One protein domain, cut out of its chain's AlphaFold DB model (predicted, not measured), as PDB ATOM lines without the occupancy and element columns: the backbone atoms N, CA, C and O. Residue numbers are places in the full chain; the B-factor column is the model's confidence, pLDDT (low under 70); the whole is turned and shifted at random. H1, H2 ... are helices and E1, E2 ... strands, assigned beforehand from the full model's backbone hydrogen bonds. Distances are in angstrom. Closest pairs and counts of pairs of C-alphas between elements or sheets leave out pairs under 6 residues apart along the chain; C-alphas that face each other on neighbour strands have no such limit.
ATOM      1  N   VAL A   3      13.354 -52.769 -35.736       95.94
ATOM      2  CA  VAL A   3      13.026 -52.232 -37.059       95.94
ATOM      3  C   VAL A   3      11.646 -52.739 -37.488       95.94
ATOM      4  O   VAL A   3      11.408 -53.949 -37.441       95.94
ATOM      5  N   PRO A   4      10.722 -51.851 -37.896       94.81
ATOM      6  CA  PRO A   4       9.365 -52.257 -38.259       94.81
ATOM      7  C   PRO A   4       9.242 -52.809 -39.684       94.81
ATOM      8  O   PRO A   4       8.239 -53.439 -40.009       94.81
ATOM      9  N   HIS A   5      10.258 -52.614 -40.531       92.69
ATOM     10  CA  HIS A   5      10.263 -53.038 -41.934       92.69
ATOM     11  C   HIS A   5      11.140 -54.276 -42.144       92.69
ATOM     12  O   HIS A   5      12.210 -54.390 -41.545       92.69
ATOM     13  N   LYS A   6      10.689 -55.201 -43.009       91.31
ATOM     14  CA  LYS A   6      11.477 -56.387 -43.405       91.31
ATOM     15  C   LYS A   6      12.696 -55.996 -44.229       91.31
ATOM     16  O   LYS A   6      13.768 -56.564 -44.058       91.31
ATOM     17  N   GLU A   7      12.508 -55.031 -45.122       93.19
ATOM     18  CA  GLU A   7      13.583 -54.425 -45.892       93.19
ATOM     19  C   GLU A   7      14.218 -53.327 -45.044       93.19
ATOM     20  O   GLU A   7      13.627 -52.276 -44.797       93.19
ATOM     21  N   ILE A   8      15.409 -53.618 -44.529       92.75
ATOM     22  CA  ILE A   8      16.154 -52.715 -43.656       92.75
ATOM     23  C   ILE A   8      17.038 -51.825 -44.531       92.75
ATOM     24  O   ILE A   8      17.786 -52.328 -45.372       92.75
ATOM     25  N   SER A   9      16.971 -50.506 -44.332       91.62
ATOM     26  CA  SER A   9      17.785 -49.564 -45.105       91.62
ATOM     27  C   SER A   9      19.280 -49.776 -44.854       91.62
ATOM     28  O   SER A   9      19.701 -50.102 -43.741       91.62
ATOM     29  N   ILE A  10      20.104 -49.531 -45.879       93.56
ATOM     30  CA  ILE A  10      21.566 -49.640 -45.763       93.56
ATOM     31  C   ILE A  10      22.116 -48.749 -44.641       93.56
ATOM     32  O   ILE A  10      23.012 -49.171 -43.919       93.56
ATOM     33  N   LEU A  11      21.526 -47.567 -44.441       94.31
ATOM     34  CA  LEU A  11      21.896 -46.638 -43.374       94.31
ATOM     35  C   LEU A  11      21.595 -47.217 -41.987       94.31
ATOM     36  O   LEU A  11      22.423 -47.102 -41.091       94.31
ATOM     37  N   THR A  12      20.467 -47.914 -41.817       94.81
ATOM     38  CA  THR A  12      20.154 -48.612 -40.557       94.81
ATOM     39  C   THR A  12      21.137 -49.754 -40.291       94.81
ATOM     40  O   THR A  12      21.577 -49.945 -39.157       94.81
ATOM     41  N   CYS A  13      21.527 -50.501 -41.329       94.81
ATOM     42  CA  CYS A  13      22.552 -51.540 -41.212       94.81
ATOM     43  C   CYS A  13      23.930 -50.956 -40.857       94.81
ATOM     44  O   CYS A  13      24.634 -51.520 -40.023       94.81
ATOM     45  N   GLN A  14      24.309 -49.829 -41.465       94.81
ATOM     46  CA  GLN A  14      25.566 -49.131 -41.181       94.81
ATOM     47  C   GLN A  14      25.603 -48.574 -39.756       94.81
ATOM     48  O   GLN A  14      26.598 -48.771 -39.064       94.81
ATOM     49  N   ASP A  15      24.521 -47.941 -39.302       93.94
ATOM     50  CA  ASP A  15      24.387 -47.436 -37.932       93.94
ATOM     51  C   ASP A  15      24.463 -48.581 -36.909       93.94
ATOM     52  O   ASP A  15      25.238 -48.527 -35.957       93.94
ATOM     53  N   SER A  16      23.753 -49.686 -37.164       95.31
ATOM     54  CA  SER A  16      23.835 -50.906 -36.352       95.31
ATOM     55  C   SER A  16      25.254 -51.468 -36.265       95.31
ATOM     56  O   SER A  16      25.692 -51.829 -35.171       95.31
ATOM     57  N   LEU A  17      25.976 -51.525 -37.390       96.00
ATOM     58  CA  LEU A  17      27.358 -51.998 -37.442       96.00
ATOM     59  C   LEU A  17      28.294 -51.074 -36.653       96.00
ATOM     60  O   LEU A  17      29.100 -51.558 -35.859       96.00
ATOM     61  N   LEU A  18      28.162 -49.760 -36.848       94.06
ATOM     62  CA  LEU A  18      28.963 -48.740 -36.172       94.06
ATOM     63  C   LEU A  18      28.759 -48.778 -34.653       94.06
ATOM     64  O   LEU A  18      29.725 -48.759 -33.896       94.06
ATOM     65  N   LEU A  19      27.500 -48.863 -34.215       93.38
ATOM     66  CA  LEU A  19      27.109 -48.858 -32.804       93.38
ATOM     67  C   LEU A  19      27.114 -50.250 -32.164       93.38
ATOM     68  O   LEU A  19      26.702 -50.390 -31.012       93.38
ATOM     69  N   GLN A  20      27.496 -51.289 -32.914       96.00
ATOM     70  CA  GLN A  20      27.465 -52.692 -32.483       96.00
ATOM     71  C   GLN A  20      26.118 -53.095 -31.853       96.00
ATOM     72  O   GLN A  20      26.047 -53.857 -30.888       96.00
ATOM     73  N   THR A  21      25.024 -52.555 -32.390       94.56
ATOM     74  CA  THR A  21      23.684 -52.722 -31.828       94.56
ATOM     75  C   THR A  21      22.902 -53.738 -32.657       94.56
ATOM     76  O   THR A  21      22.652 -53.473 -33.831       94.56
ATOM     77  N   PRO A  22      22.440 -54.870 -32.087       95.88
ATOM     78  CA  PRO A  22      21.732 -55.897 -32.849       95.88
ATOM     79  C   PRO A  22      20.413 -55.373 -33.428       95.88
ATOM     80  O   PRO A  22      19.715 -54.591 -32.777       95.88
ATOM     81  N   LEU A  23      20.052 -55.827 -34.629       95.56
ATOM     82  CA  LEU A  23      18.775 -55.515 -35.272       95.56
ATOM     83  C   LEU A  23      17.756 -56.625 -35.016       95.56
ATOM     84  O   LEU A  23      18.036 -57.802 -35.226       95.56
ATOM     85  N   TYR A  24      16.556 -56.231 -34.600       95.25
ATOM     86  CA  TYR A  24      15.419 -57.126 -34.414       95.25
ATOM     87  C   TYR A  24      14.265 -56.645 -35.278       95.25
ATOM     88  O   TYR A  24      13.748 -55.545 -35.069       95.25
ATOM     89  N   TYR A  25      13.840 -57.463 -36.235       96.00
ATOM     90  CA  TYR A  25      12.612 -57.187 -36.966       96.00
ATOM     91  C   TYR A  25      11.413 -57.333 -36.025       96.00
ATOM     92  O   TYR A  25      11.257 -58.367 -35.374       96.00
ATOM     93  N   LYS A  26      10.601 -56.279 -35.926       95.75
ATOM     94  CA  LYS A  26       9.374 -56.257 -35.132       95.75
ATOM     95  C   LYS A  26       8.374 -55.275 -35.754       95.75
ATOM     96  O   LYS A  26       8.546 -54.070 -35.557       95.75
ATOM     97  N   PRO A  27       7.366 -55.764 -36.500       95.06
ATOM     98  CA  PRO A  27       6.299 -54.935 -37.059       95.06
ATOM     99  C   PRO A  27       5.629 -54.073 -35.990       95.06
ATOM    100  O   PRO A  27       5.551 -54.477 -34.828       95.06
ATOM    101  N   VAL A  28       5.106 -52.909 -36.384       93.75
ATOM    102  CA  VAL A  28       4.432 -51.985 -35.454       93.75
ATOM    103  C   VAL A  28       3.239 -52.665 -34.780       93.75
ATOM    104  O   VAL A  28       3.004 -52.469 -33.593       93.75
ATOM    105  N   GLU A  29       2.540 -53.532 -35.506       94.94
ATOM    106  CA  GLU A  29       1.379 -54.293 -35.044       94.94
ATOM    107  C   GLU A  29       1.730 -55.296 -33.932       94.94
ATOM    108  O   GLU A  29       0.873 -55.668 -33.133       94.94
ATOM    109  N   GLU A  30       2.994 -55.719 -33.853       95.25
ATOM    110  CA  GLU A  30       3.505 -56.645 -32.835       95.25
ATOM    111  C   GLU A  30       4.138 -55.918 -31.635       95.25
ATOM    112  O   GLU A  30       4.599 -56.539 -30.665       95.25
ATOM    113  N   VAL A  31       4.202 -54.585 -31.670       93.62
ATOM    114  CA  VAL A  31       4.687 -53.778 -30.550       93.62
ATOM    115  C   VAL A  31       3.612 -53.731 -29.466       93.62
ATOM    116  O   VAL A  31       2.581 -53.085 -29.600       93.62
ATOM    117  N   ALA A  32       3.870 -54.415 -28.349       93.62
ATOM    118  CA  ALA A  32       2.989 -54.378 -27.188       93.62
ATOM    119  C   ALA A  32       2.850 -52.949 -26.638       93.62
ATOM    120  O   ALA A  32       3.853 -52.264 -26.444       93.62
ATOM    121  N   ASN A  33       1.634 -52.545 -26.261       91.56
ATOM    122  CA  ASN A  33       1.367 -51.232 -25.649       91.56
ATOM    123  C   ASN A  33       2.141 -50.984 -24.340       91.56
ATOM    124  O   ASN A  33       2.323 -49.843 -23.930       91.56
ATOM    125  N   SER A  34       2.592 -52.044 -23.663       94.56
ATOM    126  CA  SER A  34       3.428 -51.948 -22.459       94.56
ATOM    127  C   SER A  34       4.908 -51.685 -22.759       94.56
ATOM    128  O   SER A  34       5.685 -51.414 -21.840       94.56
ATOM    129  N   MET A  35       5.327 -51.783 -24.025       93.94
ATOM    130  CA  MET A  35       6.709 -51.583 -24.433       93.94
ATOM    131  C   MET A  35       7.096 -50.115 -24.261       93.94
ATOM    132  O   MET A  35       6.507 -49.217 -24.855       93.94
ATOM    133  N   ARG A  36       8.128 -49.866 -23.454       93.69
ATOM    134  CA  ARG A  36       8.685 -48.524 -23.287       93.69
ATOM    135  C   ARG A  36       9.642 -48.228 -24.434       93.69
ATOM    136  O   ARG A  36      10.666 -48.893 -24.569       93.69
ATOM    137  N   ILE A  37       9.309 -47.219 -25.230       94.06
ATOM    138  CA  ILE A  37      10.120 -46.765 -26.362       94.06
ATOM    139  C   ILE A  37      10.686 -45.388 -25.998       94.06
ATOM    140  O   ILE A  37       9.953 -44.404 -26.045       94.06
ATOM    141  N   PRO A  38      11.966 -45.293 -25.590       94.25
ATOM    142  CA  PRO A  38      12.552 -44.016 -25.182       94.25
ATOM    143  C   PRO A  38      12.826 -43.088 -26.372       94.25
ATOM    144  O   PRO A  38      12.909 -41.874 -26.199       94.25
ATOM    145  N   LYS A  39      12.997 -43.667 -27.565       95.06
ATOM    146  CA  LYS A  39      13.351 -42.960 -28.792       95.06
ATOM    147  C   LYS A  39      12.911 -43.747 -30.024       95.06
ATOM    148  O   LYS A  39      13.033 -44.971 -30.045       95.06
ATOM    149  N   ILE A  40      12.478 -43.027 -31.054       95.81
ATOM    150  CA  ILE A  40      12.311 -43.522 -32.424       95.81
ATOM    151  C   ILE A  40      13.282 -42.750 -33.322       95.81
ATOM    152  O   ILE A  40      13.516 -41.564 -33.100       95.81
ATOM    153  N   MET A  41      13.864 -43.421 -34.313       95.69
ATOM    154  CA  MET A  41      14.772 -42.803 -35.280       95.69
ATOM    155  C   MET A  41      14.291 -43.083 -36.698       95.69
ATOM    156  O   MET A  41      13.849 -44.194 -36.995       95.69
ATOM    157  N   LEU A  42      14.401 -42.077 -37.557       95.50
ATOM    158  CA  LEU A  42      14.234 -42.198 -38.998       95.50
ATOM    159  C   LEU A  42      15.596 -41.942 -39.643       95.50
ATOM    160  O   LEU A  42      16.144 -40.848 -39.513       95.50
ATOM    161  N   LEU A  43      16.134 -42.971 -40.301       95.06
ATOM    162  CA  LEU A  43      17.436 -42.936 -40.963       95.06
ATOM    163  C   LEU A  43      17.244 -42.985 -42.476       95.06
ATOM    164  O   LEU A  43      16.748 -43.983 -43.005       95.06
ATOM    165  N   ASP A  44      17.663 -41.923 -43.155       94.81
ATOM    166  CA  ASP A  44      17.576 -41.786 -44.609       94.81
ATOM    167  C   ASP A  44      18.649 -40.812 -45.120       94.81
ATOM    168  O   ASP A  44      19.349 -40.172 -44.334       94.81
ATOM    169  N   TYR A  45      18.802 -40.688 -46.435       94.88
ATOM    170  CA  TYR A  45      19.722 -39.724 -47.026       94.88
ATOM    171  C   TYR A  45      19.387 -38.287 -46.573       94.88
ATOM    172  O   TYR A  45      18.208 -37.959 -46.401       94.88
ATOM    173  N   PRO A  46      20.386 -37.405 -46.371       94.94
ATOM    174  CA  PRO A  46      20.162 -36.077 -45.795       94.94
ATOM    175  C   PRO A  46      19.088 -35.244 -46.504       94.94
ATOM    176  O   PRO A  46      18.295 -34.570 -45.849       94.94
ATOM    177  N   GLU A  47      19.005 -35.318 -47.831       95.94
ATOM    178  CA  GLU A  47      17.980 -34.648 -48.630       95.94
ATOM    179  C   GLU A  47      16.563 -35.141 -48.306       95.94
ATOM    180  O   GLU A  47      15.625 -34.343 -48.259       95.94
ATOM    181  N   LYS A  48      16.405 -36.434 -48.001       95.62
ATOM    182  CA  LYS A  48      15.131 -37.024 -47.579       95.62
ATOM    183  C   LYS A  48      14.775 -36.639 -46.156       95.62
ATOM    184  O   LYS A  48      13.617 -36.329 -45.892       95.62
ATOM    185  N   ILE A  49      15.757 -36.577 -45.260       96.06
ATOM    186  CA  ILE A  49      15.549 -36.063 -43.902       96.06
ATOM    187  C   ILE A  49      15.037 -34.622 -43.942       96.06
ATOM    188  O   ILE A  49      14.055 -34.307 -43.270       96.06
ATOM    189  N   VAL A  50      15.655 -33.759 -44.753       94.88
ATOM    190  CA  VAL A  50      15.211 -32.367 -44.926       94.88
ATOM    191  C   VAL A  50      13.785 -32.316 -45.480       94.88
ATOM    192  O   VAL A  50      12.933 -31.652 -44.891       94.88
ATOM    193  N   GLU A  51      13.489 -33.088 -46.532       96.44
ATOM    194  CA  GLU A  51      12.143 -33.182 -47.115       96.44
ATOM    195  C   GLU A  51      11.088 -33.604 -46.070       96.44
ATOM    196  O   GLU A  51      10.000 -33.024 -45.994       96.44
ATOM    197  N   VAL A  52      11.406 -34.597 -45.234       95.81
ATOM    198  CA  VAL A  52      10.526 -35.072 -44.157       95.81
ATOM    199  C   VAL A  52      10.316 -33.991 -43.101       95.81
ATOM    200  O   VAL A  52       9.182 -33.772 -42.682       95.81
ATOM    201  N   MET A  53      11.373 -33.292 -42.679       94.12
ATOM    202  CA  MET A  53      11.278 -32.227 -41.674       94.12
ATOM    203  C   MET A  53      10.393 -31.062 -42.134       94.12
ATOM    204  O   MET A  53       9.593 -30.546 -41.344       94.12
ATOM    205  N   GLU A  54      10.500 -30.669 -43.405       95.25
ATOM    206  CA  GLU A  54       9.672 -29.618 -44.006       95.25
ATOM    207  C   GLU A  54       8.191 -30.011 -44.035       95.25
ATOM    208  O   GLU A  54       7.322 -29.197 -43.713       95.25
ATOM    209  N   LYS A  55       7.899 -31.278 -44.347       96.44
ATOM    210  CA  LYS A  55       6.533 -31.818 -44.450       96.44
ATOM    211  C   LYS A  55       5.957 -32.314 -43.123       96.44
ATOM    212  O   LYS A  55       4.815 -32.773 -43.083       96.44
ATOM    213  N   LEU A  56       6.726 -32.244 -42.040       95.94
ATOM    214  CA  LEU A  56       6.348 -32.839 -40.768       95.94
ATOM    215  C   LEU A  56       5.133 -32.113 -40.149       95.94
ATOM    216  O   LEU A  56       5.209 -30.899 -39.917       95.94
ATOM    217  N   PRO A  57       4.033 -32.829 -39.832       96.75
ATOM    218  CA  PRO A  57       2.834 -32.235 -39.246       96.75
ATOM    219  C   PRO A  57       3.110 -31.481 -37.941       96.75
ATOM    220  O   PRO A  57       3.827 -31.974 -37.069       96.75
ATOM    221  N   ASN A  58       2.467 -30.322 -37.762       95.56
ATOM    222  CA  ASN A  58       2.608 -29.513 -36.542       95.56
ATOM    223  C   ASN A  58       2.226 -30.292 -35.277       95.56
ATOM    224  O   ASN A  58       2.920 -30.193 -34.273       95.56
ATOM    225  N   GLN A  59       1.211 -31.154 -35.359       96.88
ATOM    226  CA  GLN A  59       0.795 -32.024 -34.254       96.88
ATOM    227  C   GLN A  59       1.940 -32.915 -33.742       96.88
ATOM    228  O   GLN A  59       2.073 -33.109 -32.537       96.88
ATOM    229  N   LEU A  60       2.805 -33.425 -34.630       95.75
ATOM    230  CA  LEU A  60       3.972 -34.213 -34.217       95.75
ATOM    231  C   LEU A  60       5.055 -33.328 -33.595       95.75
ATOM    232  O   LEU A  60       5.638 -33.706 -32.583       95.75
ATOM    233  N   LYS A  61       5.291 -32.138 -34.163       93.94
ATOM    234  CA  LYS A  61       6.236 -31.148 -33.612       93.94
ATOM    235  C   LYS A  61       5.827 -30.693 -32.205       93.94
ATOM    236  O   LYS A  61       6.680 -30.424 -31.359       93.94
ATOM    237  N   GLU A  62       4.528 -30.614 -31.942       95.44
ATOM    238  CA  GLU A  62       3.970 -30.288 -30.628       95.44
ATOM    239  C   GLU A  62       4.060 -31.473 -29.661       95.44
ATOM    240  O   GLU A  62       4.490 -31.289 -28.523       95.44
ATOM    241  N   ALA A  63       3.727 -32.684 -30.118       96.62
ATOM    242  CA  ALA A  63       3.691 -33.886 -29.284       96.62
ATOM    243  C   ALA A  63       5.075 -34.440 -28.899       96.62
ATOM    244  O   ALA A  63       5.204 -35.089 -27.861       96.62
ATOM    245  N   TYR A  64       6.106 -34.197 -29.711       97.31
ATOM    246  CA  TYR A  64       7.431 -34.795 -29.531       97.31
ATOM    247  C   TYR A  64       8.547 -33.752 -29.511       97.31
ATOM    248  O   TYR A  64       8.415 -32.636 -30.021       97.31
ATOM    249  N   TYR A  65       9.670 -34.126 -28.903       96.50
ATOM    250  CA  TYR A  65      10.931 -33.431 -29.108       96.50
ATOM    251  C   TYR A  65      11.620 -34.074 -30.307       96.50
ATOM    252  O   TYR A  65      11.872 -35.280 -30.304       96.50
ATOM    253  N   ILE A  66      11.846 -33.280 -31.350       96.12
ATOM    254  CA  ILE A  66      12.308 -33.766 -32.648       96.12
ATOM    255  C   ILE A  66      13.601 -33.047 -32.986       96.12
ATOM    256  O   ILE A  66      13.624 -31.819 -33.058       96.12
ATOM    257  N   VAL A  67      14.677 -33.807 -33.147       94.75
ATOM    258  CA  VAL A  67      16.029 -33.256 -33.268       94.75
ATOM    259  C   VAL A  67      16.905 -34.141 -34.146       94.75
ATOM    260  O   VAL A  67      16.613 -35.320 -34.338       94.75
ATOM    261  N   ARG A  68      17.988 -33.580 -34.683       93.56
ATOM    262  CA  ARG A  68      19.002 -34.327 -35.432       93.56
ATOM    263  C   ARG A  68      20.294 -34.445 -34.637       93.56
ATOM    264  O   ARG A  68      20.740 -33.478 -34.025       93.56
ATOM    265  N   SER A  69      20.910 -35.618 -34.696       88.75
ATOM    266  CA  SER A  69      22.278 -35.854 -34.217       88.75
ATOM    267  C   SER A  69      23.294 -35.824 -35.356       88.75
ATOM    268  O   SER A  69      24.399 -35.331 -35.191       88.75
ATOM    269  N   VAL A  70      22.908 -36.305 -36.533       91.81
ATOM    270  CA  VAL A  70      23.721 -36.324 -37.753       91.81
ATOM    271  C   VAL A  70      22.820 -36.054 -38.963       91.81
ATOM    272  O   VAL A  70      21.605 -36.243 -38.860       91.81
ATOM    273  N   PRO A  71      23.359 -35.624 -40.123       92.31
ATOM    274  CA  PRO A  71      22.536 -35.205 -41.264       92.31
ATOM    275  C   PRO A  71      21.532 -36.250 -41.775       92.31
ATOM    276  O   PRO A  71      20.499 -35.873 -42.317       92.31
ATOM    277  N   TYR A  72      21.826 -37.538 -41.591       94.12
ATOM    278  CA  TYR A  72      21.009 -38.667 -42.046       94.12
ATOM    279  C   TYR A  72      20.070 -39.243 -40.969       94.12
ATOM    280  O   TYR A  72      19.431 -40.264 -41.208       94.12
ATOM    281  N   ASN A  73      19.996 -38.640 -39.774       95.19
ATOM    282  CA  ASN A  73      19.225 -39.176 -38.649       95.19
ATOM    283  C   ASN A  73      18.289 -38.123 -38.045       95.19
ATOM    284  O   ASN A  73      18.737 -37.085 -37.548       95.19
ATOM    285  N   LEU A  74      16.991 -38.429 -38.041       96.25
ATOM    286  CA  LEU A  74      15.962 -37.657 -37.356       96.25
ATOM    287  C   LEU A  74      15.431 -38.442 -36.154       96.25
ATOM    288  O   LEU A  74      14.900 -39.543 -36.294       96.25
ATOM    289  N   GLU A  75      15.546 -37.853 -34.970       96.12
ATOM    290  CA  GLU A  75      15.187 -38.482 -33.705       96.12
ATOM    291  C   GLU A  75      13.871 -37.922 -33.168       96.12
ATOM    292  O   GLU A  75      13.671 -36.710 -33.131       96.12
ATOM    293  N   PHE A  76      13.001 -38.814 -32.699       97.19
ATOM    294  CA  PHE A  76      11.748 -38.496 -32.026       97.19
ATOM    295  C   PHE A  76      11.832 -38.996 -30.588       97.19
ATOM    296  O   PHE A  76      11.969 -40.198 -30.334       97.19
ATOM    297  N   LEU A  77      11.749 -38.064 -29.646       96.88
ATOM    298  CA  LEU A  77      11.791 -38.316 -28.213       96.88
ATOM    299  C   LEU A  77      10.531 -37.763 -27.547       96.88
ATOM    300  O   LEU A  77       9.790 -36.959 -28.118       96.88
ATOM    301  N   HIS A  78      10.301 -38.172 -26.301       96.31
ATOM    302  CA  HIS A  78       9.272 -37.559 -25.468       96.31
ATOM    303  C   HIS A  78       9.472 -36.033 -25.392       96.31
ATOM    304  O   HIS A  78      10.603 -35.572 -25.251       96.31
TER     305      HIS A  78
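Overview. This is residues 3 to 78 of the 154 residues of the protein "Cof-like hydrolase" of Listeria fleischmannii FSL S10-1203 (UniProt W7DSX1). A small sheet of three antiparallel strands lies in the middle, with H2 packed over one face and running along its strands, and short H3 at one end of the sheet. Beyond the edge strand E1, near that strand's last residue, sits H1, and from it a long loop of residues 19 to 38 leads back to the start of E1. The printed part has 76 residues with three named helices and three named strands, in the order H1 E1 H2 H3 E2 E3; the sheet order is E1 - E3 - E2, and the class is mixed, helices and strands. The whole is compact, with a radius of gyration of the C-alphas of 13.2 A and spans of 31 by 30 by 19 A.

Arrangement. H1, residues 10 to 18, only grazes the sheet with its residues 10 to 15; its closest C-alphas to E1, residues 39 to 43, are those of Leu 11 and Leu 43, 6.3 A apart. E1 is antiparallel to the inner strand E3, residues 73 to 78, at 162 degrees between directions, with N 42 and O 74 within hydrogen-bond range at 2.9 A. H2, residues 46 to 55, is on the sheet at a height of 9.6 A. It lies over E3, and only just not over E1, on which 2 of its 10 C-alphas fall. It runs along the strands, at 7 degrees to E3 on the local plane, and the closest C-alphas of the two are those of Ile 49 and Leu 74, 6.7 A apart. H3, residues 58 to 63, only grazes the sheet with its residues 60 to 63 and is apart from H2. E2, residues 64 to 70, and E3 form a hairpin, at 150 degrees between directions, with N 75 and O 67 at 2.8 A. E1, H2, H3 and E2 make a split strand-helix-strand unit, two strands running the same way with E3 between them, and its crossover is right-handed. H1 is apart from H2 and from H3. In H1, H2 and H3 every O i to N i+4 pair is within hydrogen-bond range.

Along the chain. H1 begins at C-alpha 10, (21.566, -49.640, -45.763), and is 12.1 A long. E1 measures 12.8 A, H2 14.3 A and H3 8.5 A. E2 is 18.3 A long, starting at C-alpha 64, (7.431, -34.795, -29.531). E3 is 16.6 A long and ends at C-alpha 78, (9.272, -37.559, -25.468).

Size, cuts and confidence. The two C-alphas farthest apart are those of Ser 34 and Glu 47, at 34.6 A. The sheet is strongly twisted, but only just, with C-alphas up to 4.1 A off its best plane. The link from H1 to E1 is long, with 20 residues; the other links are tight. Residues 54 to 59 stand free. The printed part has no cut, and no printed residue is under 70 in pLDDT.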